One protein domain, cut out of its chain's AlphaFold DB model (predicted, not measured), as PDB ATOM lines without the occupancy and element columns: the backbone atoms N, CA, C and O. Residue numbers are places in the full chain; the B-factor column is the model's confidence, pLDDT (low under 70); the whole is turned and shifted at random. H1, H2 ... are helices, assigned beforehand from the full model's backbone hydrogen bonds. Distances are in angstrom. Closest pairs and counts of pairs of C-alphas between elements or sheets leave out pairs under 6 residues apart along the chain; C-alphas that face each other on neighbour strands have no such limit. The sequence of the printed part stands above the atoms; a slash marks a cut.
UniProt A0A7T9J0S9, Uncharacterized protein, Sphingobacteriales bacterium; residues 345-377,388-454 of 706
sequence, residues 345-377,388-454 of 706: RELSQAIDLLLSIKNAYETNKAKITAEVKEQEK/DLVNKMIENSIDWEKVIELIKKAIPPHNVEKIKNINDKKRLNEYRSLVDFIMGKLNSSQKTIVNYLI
ATOM      1  N   ARG A 345       5.554 119.472  48.345       69.19
ATOM      2  CA  ARG A 345       4.645 119.678  47.210       69.19
ATOM      3  C   ARG A 345       5.317 120.428  46.062       69.19
ATOM      4  O   ARG A 345       5.262 119.948  44.931       69.19
ATOM      5  N   GLU A 346       5.965 121.559  46.329       73.44
ATOM      6  CA  GLU A 346       6.601 122.386  45.295       73.44
ATOM      7  C   GLU A 346       7.738 121.640  44.579       73.44
ATOM      8  O   GLU A 346       7.828 121.681  43.352       73.44
ATOM      9  N   LEU A 347       8.569 120.896  45.319       78.19
ATOM     10  CA  LEU A 347       9.636 120.067  44.742       78.19
ATOM     11  C   LEU A 347       9.079 118.915  43.909       78.19
ATOM     12  O   LEU A 347       9.590 118.637  42.826       78.19
ATOM     13  N   SER A 348       8.021 118.260  44.392       72.38
ATOM     14  CA  SER A 348       7.373 117.163  43.670       72.38
ATOM     15  C   SER A 348       6.796 117.640  42.338       72.38
ATOM     16  O   SER A 348       7.107 117.067  41.300       72.38
ATOM     17  N   GLN A 349       6.041 118.745  42.353       71.12
ATOM     18  CA  GLN A 349       5.469 119.343  41.143       71.12
ATOM     19  C   GLN A 349       6.549 119.761  40.138       71.12
ATOM     20  O   GLN A 349       6.381 119.577  38.931       71.12
ATOM     21  N   ALA A 350       7.666 120.300  40.632       77.12
ATOM     22  CA  ALA A 350       8.776 120.704  39.788       77.12
ATOM     23  C   ALA A 350       9.482 119.509  39.126       77.12
ATOM     24  O   ALA A 350       9.723 119.540  37.920       77.12
ATOM     25  N   ILE A 351       9.773 118.444  39.882       74.25
ATOM     26  CA  ILE A 351      10.368 117.208  39.343       74.25
ATOM     27  C   ILE A 351       9.441 116.577  38.299       74.25
ATOM     28  O   ILE A 351       9.899 116.276  37.199       74.25
ATOM     29  N   ASP A 352       8.149 116.436  38.606       66.00
ATOM     30  CA  ASP A 352       7.176 115.796  37.714       66.00
ATOM     31  C   ASP A 352       7.083 116.514  36.360       66.00
ATOM     32  O   ASP A 352       7.120 115.875  35.303       66.00
ATOM     33  N   LEU A 353       7.017 117.852  36.372       70.69
ATOM     34  CA  LEU A 353       6.983 118.639  35.142       70.69
ATOM     35  C   LEU A 353       8.271 118.467  34.330       70.69
ATOM     36  O   LEU A 353       8.205 118.143  33.143       70.69
ATOM     37  N   LEU A 354       9.436 118.663  34.950       77.88
ATOM     38  CA  LEU A 354      10.715 118.591  34.240       77.88
ATOM     39  C   LEU A 354      10.976 117.180  33.688       77.88
ATOM     40  O   LEU A 354      11.461 117.028  32.564       77.88
ATOM     41  N   LEU A 355      10.590 116.143  34.435       69.75
ATOM     42  CA  LEU A 355      10.664 114.753  33.996       69.75
ATOM     43  C   LEU A 355       9.723 114.480  32.818       69.75
ATOM     44  O   LEU A 355      10.116 113.800  31.871       69.75
ATOM     45  N   SER A 356       8.507 115.037  32.828       65.62
ATOM     46  CA  SER A 356       7.568 114.893  31.708       65.62
ATOM     47  C   SER A 356       8.108 115.502  30.410       65.62
ATOM     48  O   SER A 356       8.000 114.876  29.355       65.62
ATOM     49  N   ILE A 357       8.770 116.663  30.490       74.00
ATOM     50  CA  ILE A 357       9.397 117.322  29.336       74.00
ATOM     51  C   ILE A 357      10.539 116.455  28.794       74.00
ATOM     52  O   ILE A 357      10.621 116.216  27.588       74.00
ATOM     53  N   LYS A 358      11.388 115.924  29.685       80.38
ATOM     54  CA  LYS A 358      12.464 114.998  29.308       80.38
ATOM     55  C   LYS A 358      11.927 113.746  28.616       80.38
ATOM     56  O   LYS A 358      12.429 113.369  27.561       80.38
ATOM     57  N   ASN A 359      10.886 113.129  29.167       71.56
ATOM     58  CA  ASN A 359      10.286 111.931  28.586       71.56
ATOM     59  C   ASN A 359       9.650 112.207  27.217       71.56
ATOM     60  O   ASN A 359       9.778 111.379  26.313       71.56
ATOM     61  N   ALA A 360       9.003 113.363  27.033       66.62
ATOM     62  CA  ALA A 360       8.465 113.772  25.737       66.62
ATOM     63  C   ALA A 360       9.576 113.913  24.684       66.62
ATOM     64  O   ALA A 360       9.440 113.396  23.576       66.62
ATOM     65  N   TYR A 361      10.705 114.529  25.055       81.75
ATOM     66  CA  TYR A 361      11.859 114.695  24.168       81.75
ATOM     67  C   TYR A 361      12.445 113.345  23.752       81.75
ATOM     68  O   TYR A 361      12.622 113.082  22.565       81.75
ATOM     69  N   GLU A 362      12.701 112.461  24.720       79.19
ATOM     70  CA  GLU A 362      13.261 111.133  24.442       79.19
ATOM     71  C   GLU A 362      12.291 110.264  23.624       79.19
ATOM     72  O   GLU A 362      12.718 109.518  22.745       79.19
ATOM     73  N   THR A 363      10.979 110.408  23.838       75.69
ATOM     74  CA  THR A 363       9.958 109.720  23.030       75.69
ATOM     75  C   THR A 363       9.972 110.204  21.581       75.69
ATOM     76  O   THR A 363       9.959 109.383  20.662       75.69
ATOM     77  N   ASN A 364      10.022 111.519  21.354       76.38
ATOM     78  CA  ASN A 364      10.096 112.080  20.004       76.38
ATOM     79  C   ASN A 364      11.400 111.686  19.309       76.38
ATOM     80  O   ASN A 364      11.377 111.256  18.159       76.38
ATOM     81  N   LYS A 365      12.525 111.731  20.030       83.50
ATOM     82  CA  LYS A 365      13.817 111.242  19.548       83.50
ATOM     83  C   LYS A 365      13.743 109.779  19.115       83.50
ATOM     84  O   LYS A 365      14.216 109.448  18.031       83.50
ATOM     85  N   ALA A 366      13.143 108.913  19.930       76.62
ATOM     86  CA  ALA A 366      12.990 107.498  19.609       76.62
ATOM     87  C   ALA A 366      12.130 107.279  18.354       76.62
ATOM     88  O   ALA A 366      12.511 106.477  17.503       76.62
ATOM     89  N   LYS A 367      11.020 108.019  18.205       79.94
ATOM     90  CA  LYS A 367      10.158 107.966  17.011       79.94
ATOM     91  C   LYS A 367      10.892 108.406  15.749       79.94
ATOM     92  O   LYS A 367      10.944 107.639  14.798       79.94
ATOM     93  N   ILE A 368      11.530 109.576  15.783       81.56
ATOM     94  CA  ILE A 368      12.302 110.100  14.648       81.56
ATOM     95  C   ILE A 368      13.419 109.118  14.278       81.56
ATOM     96  O   ILE A 368      13.604 108.793  13.114       81.56
ATOM     97  N   THR A 369      14.126 108.563  15.267       81.12
ATOM     98  CA  THR A 369      15.180 107.565  15.012       81.12
ATOM     99  C   THR A 369      14.619 106.278  14.391       81.12
ATOM    100  O   THR A 369      15.282 105.658  13.565       81.12
ATOM    101  N   ALA A 370      13.415 105.850  14.780       77.38
ATOM    102  CA  ALA A 370      12.760 104.681  14.196       77.38
ATOM    103  C   ALA A 370      12.313 104.936  12.747       77.38
ATOM    104  O   ALA A 370      12.547 104.090  11.891       77.38
ATOM    105  N   GLU A 371      11.744 106.110  12.462       84.69
ATOM    106  CA  GLU A 371      11.377 106.533  11.103       84.69
ATOM    107  C   GLU A 371      12.605 106.600  10.187       84.69
ATOM    108  O   GLU A 371      12.585 106.071   9.077       84.69
ATOM    109  N   VAL A 372      13.710 107.155  10.691       87.19
ATOM    110  CA  VAL A 372      15.001 107.204   9.992       87.19
ATOM    111  C   VAL A 372      15.513 105.795   9.681       87.19
ATOM    112  O   VAL A 372      15.907 105.532   8.551       87.19
ATOM    113  N   LYS A 373      15.432 104.851  10.630       83.75
ATOM    114  CA  LYS A 373      15.821 103.445  10.403       83.75
ATOM    115  C   LYS A 373      14.966 102.732   9.357       83.75
ATOM    116  O   LYS A 373      15.473 101.865   8.652       83.75
ATOM    117  N   GLU A 374      13.675 103.038   9.269       83.44
ATOM    118  CA  GLU A 374      12.837 102.499   8.190       83.44
ATOM    119  C   GLU A 374      13.231 103.100   6.838       83.44
ATOM    120  O   GLU A 374      13.316 102.380   5.845       83.44
ATOM    121  N   GLN A 375      13.564 104.392   6.808       84.06
ATOM    122  CA  GLN A 375      14.052 105.057   5.604       84.06
ATOM    123  C   GLN A 375      15.395 104.476   5.124       84.06
ATOM    124  O   GLN A 375      15.559 104.260   3.921       84.06
ATOM    125  N   GLU A 376      16.314 104.129   6.037       82.88
ATOM    126  CA  GLU A 376      17.598 103.477   5.711       82.88
ATOM    127  C   GLU A 376      17.424 102.204   4.872       82.88
ATOM    128  O   GLU A 376      18.230 101.940   3.981       82.88
ATOM    129  N   LYS A 377      16.349 101.435   5.095       83.00
ATOM    130  CA  LYS A 377      16.078 100.181   4.366       83.00
ATOM    131  C   LYS A 377      15.709 100.387   2.896       83.00
ATOM    132  O   LYS A 377      15.686  99.423   2.137       83.00
ATOM    133  N   ASP A 388      22.737 115.427  10.370       87.19
ATOM    134  CA  ASP A 388      22.614 116.806  10.857       87.19
ATOM    135  C   ASP A 388      21.165 117.296  10.773       87.19
ATOM    136  O   ASP A 388      20.675 117.983  11.672       87.19
ATOM    137  N   LEU A 389      20.450 116.910   9.713       86.06
ATOM    138  CA  LEU A 389      19.035 117.231   9.551       86.06
ATOM    139  C   LEU A 389      18.169 116.436  10.536       86.06
ATOM    140  O   LEU A 389      17.272 117.006  11.153       86.06
ATOM    141  N   VAL A 390      18.491 115.157  10.758       83.44
ATOM    142  CA  VAL A 390      17.837 114.316  11.778       83.44
ATOM    143  C   VAL A 390      18.038 114.896  13.180       83.44
ATOM    144  O   VAL A 390      17.078 115.029  13.937       83.44
ATOM    145  N   ASN A 391      19.259 115.311  13.522       85.69
ATOM    146  CA  ASN A 391      19.557 115.943  14.806       85.69
ATOM    147  C   ASN A 391      18.786 117.257  14.973       85.69
ATOM    148  O   ASN A 391      18.179 117.465  16.021       85.69
ATOM    149  N   LYS A 392      18.689 118.087  13.924       87.19
ATOM    150  CA  LYS A 392      17.840 119.291  13.933       87.19
ATOM    151  C   LYS A 392      16.354 118.969  14.097       87.19
ATOM    152  O   LYS A 392      15.657 119.699  14.795       87.19
ATOM    153  N   MET A 393      15.851 117.898  13.483       83.94
ATOM    154  CA  MET A 393      14.463 117.456  13.674       83.94
ATOM    155  C   MET A 393      14.213 117.003  15.114       83.94
ATOM    156  O   MET A 393      13.177 117.331  15.685       83.94
ATOM    157  N   ILE A 394      15.168 116.301  15.729       84.56
ATOM    158  CA  ILE A 394      15.092 115.881  17.133       84.56
ATOM    159  C   ILE A 394      15.151 117.097  18.069       84.56
ATOM    160  O   ILE A 394      14.351 117.196  18.998       84.56
ATOM    161  N   GLU A 395      16.073 118.031  17.839       84.25
ATOM    162  CA  GLU A 395      16.214 119.260  18.629       84.25
ATOM    163  C   GLU A 395      14.951 120.124  18.578       84.25
ATOM    164  O   GLU A 395      14.499 120.595  19.621       84.25
ATOM    165  N   ASN A 396      14.335 120.238  17.399       86.00
ATOM    166  CA  ASN A 396      13.101 120.996  17.178       86.00
ATOM    167  C   ASN A 396      11.821 120.168  17.382       86.00
ATOM    168  O   ASN A 396      10.725 120.652  17.115       86.00
ATOM    169  N   SER A 397      11.931 118.926  17.866       83.69
ATOM    170  CA  SER A 397      10.767 118.054  18.093       83.69
ATOM    171  C   SER A 397       9.874 118.516  19.247       83.69
ATOM    172  O   SER A 397       8.783 117.981  19.446       83.69
ATOM    173  N   ILE A 398      10.344 119.491  20.024       86.19
ATOM    174  CA  ILE A 398       9.611 120.150  21.093       86.19
ATOM    175  C   ILE A 398       9.543 121.643  20.792       86.19
ATOM    176  O   ILE A 398      10.544 122.274  20.463       86.19
ATOM    177  N   ASP A 399       8.356 122.210  20.987       87.81
ATOM    178  CA  ASP A 399       8.150 123.654  21.021       87.81
ATOM    179  C   ASP A 399       8.714 124.220  22.336       87.81
ATOM    180  O   ASP A 399       8.044 124.270  23.374       87.81
ATOM    181  N   TRP A 400      10.000 124.574  22.306       88.06
ATOM    182  CA  TRP A 400      10.730 125.031  23.487       88.06
ATOM    183  C   TRP A 400      10.237 126.379  24.026       88.06
ATOM    184  O   TRP A 400      10.407 126.640  25.216       88.06
ATOM    185  N   GLU A 401       9.585 127.211  23.207       85.75
ATOM    186  CA  GLU A 401       8.969 128.460  23.675       85.75
ATOM    187  C   GLU A 401       7.785 128.164  24.601       85.75
ATOM    188  O   GLU A 401       7.749 128.649  25.736       85.75
ATOM    189  N   LYS A 402       6.888 127.256  24.193       83.69
ATOM    190  CA  LYS A 402       5.776 126.806  25.048       83.69
ATOM    191  C   LYS A 402       6.246 126.083  26.307       83.69
ATOM    192  O   LYS A 402       5.636 126.225  27.368       83.69
ATOM    193  N   VAL A 403       7.337 125.315  26.221       82.00
ATOM    194  CA  VAL A 403       7.934 124.660  27.398       82.00
ATOM    195  C   VAL A 403       8.390 125.689  28.431       82.00
ATOM    196  O   VAL A 403       8.154 125.499  29.623       82.00
ATOM    197  N   ILE A 404       8.999 126.794  28.003       88.19
ATOM    198  CA  ILE A 404       9.442 127.859  28.911       88.19
ATOM    199  C   ILE A 404       8.252 128.555  29.568       88.19
ATOM    200  O   ILE A 404       8.284 128.788  30.777       88.19
ATOM    201  N   GLU A 405       7.186 128.849  28.821       84.00
ATOM    202  CA  GLU A 405       5.956 129.404  29.400       84.00
ATOM    203  C   GLU A 405       5.358 128.478  30.464       84.00
ATOM    204  O   GLU A 405       4.989 128.922  31.557       84.00
ATOM    205  N   LEU A 406       5.325 127.174  30.178       75.44
ATOM    206  CA  LEU A 406       4.834 126.158  31.101       75.44
ATOM    207  C   LEU A 406       5.696 126.075  32.369       75.44
ATOM    208  O   LEU A 406       5.152 126.053  33.474       75.44
ATOM    209  N   ILE A 407       7.025 126.089  32.222       82.94
ATOM    210  CA  ILE A 407       7.973 126.108  33.343       82.94
ATOM    211  C   ILE A 407       7.773 127.359  34.203       82.94
ATOM    212  O   ILE A 407       7.674 127.236  35.420       82.94
ATOM    213  N   LYS A 408       7.640 128.553  33.607       84.31
ATOM    214  CA  LYS A 408       7.412 129.798  34.364       84.31
ATOM    215  C   LYS A 408       6.110 129.769  35.155       84.31
ATOM    216  O   LYS A 408       6.056 130.287  36.268       84.31
ATOM    217  N   LYS A 409       5.063 129.178  34.577       77.12
ATOM    218  CA  LYS A 409       3.742 129.090  35.203       77.12
ATOM    219  C   LYS A 409       3.706 128.077  36.347       77.12
ATOM    220  O   LYS A 409       3.078 128.338  37.366       77.12
ATOM    221  N   ALA A 410       4.344 126.923  36.174       65.19
ATOM    222  CA  ALA A 410       4.269 125.812  37.124       65.19
ATOM    223  C   ALA A 410       5.403 125.805  38.165       65.19
ATOM    224  O   ALA A 410       5.215 125.320  39.279       65.19
ATOM    225  N   ILE A 411       6.569 126.353  37.820       84.06
ATOM    226  CA  ILE A 411       7.740 126.479  38.695       84.06
ATOM    227  C   ILE A 411       8.179 127.951  38.706       84.06
ATOM    228  O   ILE A 411       9.216 128.292  38.141       84.06
ATOM    229  N   PRO A 412       7.395 128.864  39.298       83.75
ATOM    230  CA  PRO A 412       7.785 130.264  39.441       83.75
ATOM    231  C   PRO A 412       8.981 130.439  40.403       83.75
ATOM    232  O   PRO A 412       9.251 129.553  41.220       83.75
ATOM    233  N   PRO A 413       9.684 131.590  40.381       81.19
ATOM    234  CA  PRO A 413      10.873 131.825  41.211       81.19
ATOM    235  C   PRO A 413      10.670 131.589  42.717       81.19
ATOM    236  O   PRO A 413      11.539 131.015  43.371       81.19
ATOM    237  N   HIS A 414       9.505 131.946  43.264       76.00
ATOM    238  CA  HIS A 414       9.195 131.720  44.679       76.00
ATOM    239  C   HIS A 414       9.108 130.229  45.047       76.00
ATOM    240  O   HIS A 414       9.434 129.862  46.173       76.00
ATOM    241  N   ASN A 415       8.740 129.345  44.110       80.56
ATOM    242  CA  ASN A 415       8.789 127.899  44.345       80.56
ATOM    243  C   ASN A 415      10.236 127.417  44.437       80.56
ATOM    244  O   ASN A 415      10.542 126.578  45.277       80.56
ATOM    245  N   VAL A 416      11.145 127.969  43.627       84.00
ATOM    246  CA  VAL A 416      12.566 127.588  43.669       84.00
ATOM    247  C   VAL A 416      13.226 128.023  44.981       84.00
ATOM    248  O   VAL A 416      14.002 127.264  45.560       84.00
ATOM    249  N   GLU A 417      12.846 129.189  45.506       80.31
ATOM    250  CA  GLU A 417      13.251 129.660  46.836       80.31
ATOM    251  C   GLU A 417      12.802 128.719  47.969       80.31
ATOM    252  O   GLU A 417      13.533 128.530  48.941       80.31
ATOM    253  N   LYS A 418      11.642 128.066  47.836       76.00
ATOM    254  CA  LYS A 418      11.211 127.011  48.767       76.00
ATOM    255  C   LYS A 418      11.983 125.712  48.540       76.00
ATOM    256  O   LYS A 418      12.466 125.105  49.495       76.00
ATOM    257  N   ILE A 419      12.149 125.316  47.277       81.81
ATOM    258  CA  ILE A 419      12.831 124.081  46.878       81.81
ATOM    259  C   ILE A 419      14.278 124.058  47.384       81.81
ATOM    260  O   ILE A 419      14.725 123.033  47.898       81.81
ATOM    261  N   LYS A 420      15.010 125.179  47.324       79.88
ATOM    262  CA  LYS A 420      16.417 125.222  47.759       79.88
ATOM    263  C   LYS A 420      16.643 124.933  49.245       79.88
ATOM    264  O   LYS A 420      17.750 124.541  49.610       79.88
ATOM    265  N   ASN A 421      15.610 125.088  50.073       72.56
ATOM    266  CA  ASN A 421      15.660 124.894  51.524       72.56
ATOM    267  C   ASN A 421      15.194 123.487  51.963       72.56
ATOM    268  O   ASN A 421      15.074 123.209  53.157       72.56
ATOM    269  N   ILE A 422      14.908 122.582  51.019       74.88
ATOM    270  CA  ILE A 422      14.498 121.203  51.316       74.88
ATOM    271  C   ILE A 422      15.716 120.346  51.699       74.88
ATOM    272  O   ILE A 422      16.785 120.446  51.106       74.88
ATOM    273  N   ASN A 423      15.555 119.460  52.687       69.44
ATOM    274  CA  ASN A 423      16.647 118.617  53.196       69.44
ATOM    275  C   ASN A 423      16.804 117.268  52.457       69.44
ATOM    276  O   ASN A 423      17.774 116.547  52.703       69.44
ATOM    277  N   ASP A 424      15.901 116.921  51.533       71.62
ATOM    278  CA  ASP A 424      15.988 115.701  50.719       71.62
ATOM    279  C   ASP A 424      17.027 115.843  49.592       71.62
ATOM    280  O   ASP A 424      16.740 116.250  48.462       71.62
ATOM    281  N   LYS A 425      18.272 115.465  49.904       78.12
ATOM    282  CA  LYS A 425      19.401 115.520  48.963       78.12
ATOM    283  C   LYS A 425      19.172 114.684  47.700       78.12
ATOM    284  O   LYS A 425      19.678 115.060  46.644       78.12
ATOM    285  N   LYS A 426      18.455 113.556  47.783       76.88
ATOM    286  CA  LYS A 426      18.252 112.660  46.635       76.88
ATOM    287  C   LYS A 426      17.331 113.322  45.618       76.88
ATOM    288  O   LYS A 426      17.697 113.424  44.449       76.88
ATOM    289  N   ARG A 427      16.187 113.830  46.076       77.31
ATOM    290  CA  ARG A 427      15.210 114.509  45.215       77.31
ATOM    291  C   ARG A 427      15.728 115.847  44.697       77.31
ATOM    292  O   ARG A 427      15.493 116.187  43.543       77.31
ATOM    293  N   LEU A 428      16.521 116.570  45.487       84.94
ATOM    294  CA  LEU A 428      17.208 117.769  45.000       84.94
ATOM    295  C   LEU A 428      18.205 117.472  43.877       84.94
ATOM    296  O   LEU A 428      18.321 118.256  42.938       84.94
ATOM    297  N   ASN A 429      18.921 116.349  43.945       84.00
ATOM    298  CA  ASN A 429      19.816 115.939  42.863       84.00
ATOM    299  C   ASN A 429      19.039 115.505  41.613       84.00
ATOM    300  O   ASN A 429      19.467 115.811  40.504       84.00
ATOM    301  N   GLU A 430      17.893 114.845  41.782       81.81
ATOM    302  CA  GLU A 430      16.986 114.526  40.678       81.81
ATOM    303  C   GLU A 430      16.484 115.801  39.989       81.81
ATOM    304  O   GLU A 430      16.686 115.954  38.785       81.81
ATOM    305  N   TYR A 431      15.948 116.756  40.757       88.88
ATOM    306  CA  TYR A 431      15.557 118.078  40.262       88.88
ATOM    307  C   TYR A 431      16.696 118.746  39.484       88.88
ATOM    308  O   TYR A 431      16.498 119.147  38.340       88.88
ATOM    309  N   ARG A 432      17.910 118.788  40.048       90.19
ATOM    310  CA  ARG A 432      19.092 119.355  39.376       90.19
ATOM    311  C   ARG A 432      19.405 118.660  38.059       90.19
ATOM    312  O   ARG A 432      19.574 119.339  37.060       90.19
ATOM    313  N   SER A 433      19.409 117.327  38.032       88.88
ATOM    314  CA  SER A 433      19.691 116.572  36.805       88.88
ATOM    315  C   SER A 433      18.678 116.856  35.690       88.88
ATOM    316  O   SER A 433      19.021 116.850  34.507       88.88
ATOM    317  N   LEU A 434      17.426 117.124  36.066       86.19
ATOM    318  CA  LEU A 434      16.364 117.481  35.138       86.19
ATOM    319  C   LEU A 434      16.495 118.935  34.675       86.19
ATOM    320  O   LEU A 434      16.353 119.196  33.484       86.19
ATOM    321  N   VAL A 435      16.831 119.862  35.576       93.19
ATOM    322  CA  VAL A 435      17.163 121.249  35.220       93.19
ATOM    323  C   VAL A 435      18.350 121.283  34.254       93.19
ATOM    324  O   VAL A 435      18.252 121.923  33.212       93.19
ATOM    325  N   ASP A 436      19.422 120.538  34.527       93.12
ATOM    326  CA  ASP A 436      20.604 120.448  33.661       93.12
ATOM    327  C   ASP A 436      20.251 119.892  32.274       93.12
ATOM    328  O   ASP A 436      20.706 120.420  31.256       93.12
ATOM    329  N   PHE A 437      19.392 118.867  32.213       91.94
ATOM    330  CA  PHE A 437      18.885 118.336  30.948       91.94
ATOM    331  C   PHE A 437      18.162 119.417  30.133       91.94
ATOM    332  O   PHE A 437      18.468 119.585  28.953       91.94
ATOM    333  N   ILE A 438      17.241 120.164  30.752       91.75
ATOM    334  CA  ILE A 438      16.499 121.239  30.077       91.75
ATOM    335  C   ILE A 438      17.454 122.340  29.622       91.75
ATOM    336  O   ILE A 438      17.430 122.730  28.456       91.75
ATOM    337  N   MET A 439      18.355 122.791  30.496       91.44
ATOM    338  CA  MET A 439      19.355 123.804  30.154       91.44
ATOM    339  C   MET A 439      20.247 123.352  28.993       91.44
ATOM    340  O   MET A 439      20.643 124.176  28.173       91.44
ATOM    341  N   GLY A 440      20.513 122.054  28.849       90.31
ATOM    342  CA  GLY A 440      21.239 121.499  27.707       90.31
ATOM    343  C   GLY A 440      20.528 121.644  26.354       90.31
ATOM    344  O   GLY A 440      21.195 121.565  25.327       90.31
ATOM    345  N   LYS A 441      19.205 121.862  26.328       90.81
ATOM    346  CA  LYS A 441      18.398 121.956  25.095       90.81
ATOM    347  C   LYS A 441      18.046 123.379  24.674       90.81
ATOM    348  O   LYS A 441      17.672 123.597  23.529       90.81
ATOM    349  N   LEU A 442      18.180 124.341  25.580       91.00
ATOM    350  CA  LEU A 442      17.778 125.724  25.347       91.00
ATOM    351  C   LEU A 442      18.893 126.571  24.712       91.00
ATOM    352  O   LEU A 442      20.083 126.425  25.022       91.00
ATOM    353  N   ASN A 443      18.493 127.531  23.873       89.06
ATOM    354  CA  ASN A 443      19.392 128.567  23.360       89.06
ATOM    355  C   ASN A 443      19.707 129.636  24.431       89.06
ATOM    356  O   ASN A 443      19.122 129.653  25.515       89.06
ATOM    357  N   SER A 444      20.648 130.542  24.151       85.75
ATOM    358  CA  SER A 444      21.123 131.538  25.130       85.75
ATOM    359  C   SER A 444      20.027 132.483  25.646       85.75
ATOM    360  O   SER A 444      19.998 132.799  26.837       85.75
ATOM    361  N   SER A 445      19.098 132.903  24.778       86.88
ATOM    362  CA  SER A 445      17.971 133.764  25.169       86.88
ATOM    363  C   SER A 445      17.020 133.017  26.109       86.88
ATOM    364  O   SER A 445      16.722 133.470  27.214       86.88
ATOM    365  N   GLN A 446      16.650 131.795  25.727       89.56
ATOM    366  CA  GLN A 446      15.785 130.906  26.498       89.56
ATOM    367  C   GLN A 446      16.366 130.553  27.878       89.56
ATOM    368  O   GLN A 446      15.655 130.610  28.880       89.56
ATOM    369  N   LYS A 447      17.671 130.254  27.954       90.19
ATOM    370  CA  LYS A 447      18.387 129.975  29.215       90.19
ATOM    371  C   LYS A 447      18.271 131.115  30.215       90.19
ATOM    372  O   LYS A 447      18.094 130.866  31.402       90.19
ATOM    373  N   THR A 448      18.334 132.356  29.739       87.50
ATOM    374  CA  THR A 448      18.245 133.545  30.597       87.50
ATOM    375  C   THR A 448      16.896 133.614  31.316       87.50
ATOM    376  O   THR A 448      16.838 133.976  32.489       87.50
ATOM    377  N   ILE A 449      15.819 133.189  30.650       87.12
ATOM    378  CA  ILE A 449      14.452 133.241  31.182       87.12
ATOM    379  C   ILE A 449      14.245 132.255  32.340       87.12
ATOM    380  O   ILE A 449      13.529 132.571  33.288       87.12
ATOM    381  N   VAL A 450      14.865 131.072  32.279       90.94
ATOM    382  CA  VAL A 450      14.680 129.985  33.263       90.94
ATOM    383  C   VAL A 450      15.875 129.791  34.203       90.94
ATOM    384  O   VAL A 450      15.895 128.855  34.998       90.94
ATOM    385  N   ASN A 451      16.865 130.686  34.163       90.62
ATOM    386  CA  ASN A 451      18.100 130.562  34.945       90.62
ATOM    387  C   ASN A 451      17.858 130.511  36.467       90.62
ATOM    388  O   ASN A 451      18.655 129.951  37.216       90.62
ATOM    389  N   TYR A 452      16.727 131.055  36.924       91.19
ATOM    390  CA  TYR A 452      16.318 131.039  38.329       91.19
ATOM    391  C   TYR A 452      16.091 129.625  38.892       91.19
ATOM    392  O   TYR A 452      16.005 129.482  40.105       91.19
ATOM    393  N   LEU A 453      16.009 128.583  38.053       90.38
ATOM    394  CA  LEU A 453      15.901 127.182  38.483       90.38
ATOM    395  C   LEU A 453      17.197 126.632  39.122       90.38
ATOM    396  O   LEU A 453      17.171 125.583  39.763       90.38
ATOM    397  N   ILE A 454      18.344 127.303  38.956       89.81
ATOM    398  CA  ILE A 454      19.659 126.797  39.386       89.81
ATOM    399  C   ILE A 454      20.051 127.345  40.772       89.81
ATOM    400  O   ILE A 454      20.136 128.556  40.965       89.81
TER     401      ILE A 454
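AT A GLANCE: This is residues 345 to 377 and 388 to 454 of the 706 residues of an uncharacterized protein of Sphingobacteriales bacterium (UniProt A0A7T9J0S9). Long helix H1 makes the length; H3, H4 and H5 pack on its first half, H2 on its second, H6 on H3 and H4. Printed are 100 residues, with six named helices, H1 to H6: all helix. It is only just loose, radius of gyration of the C-alphas 15.4 A, spanning 53 by 28 by 17 A.

HOW THE PARTS SIT: The hub H1, residues 345 to 376, touches H2, 388 to 395, H3, 400 to 410, H4, 413 to 419, and H5, 425 to 439, closest at C-alphas 351 and 431, 5.3 A. H6, 444 to 453, touches H3, closest at C-alphas 404 and 450, 7.1 A. Every O i to N i+4 pair is within hydrogen-bond range but in H6, with 2 of 6, and 4 of 7 O i to N i+3 pairs.

IN THESE COORDINATES: H1 runs 46.4 A from C-alpha 345, (4.645, 119.678, 47.210), and H6 ends at C-alpha 453, (15.901, 127.182, 38.483).

THE WHOLE: C-alphas 377 and 388 are 19.0 A apart across the cut. Seven residues, among them Ala 410, are under pLDDT 70.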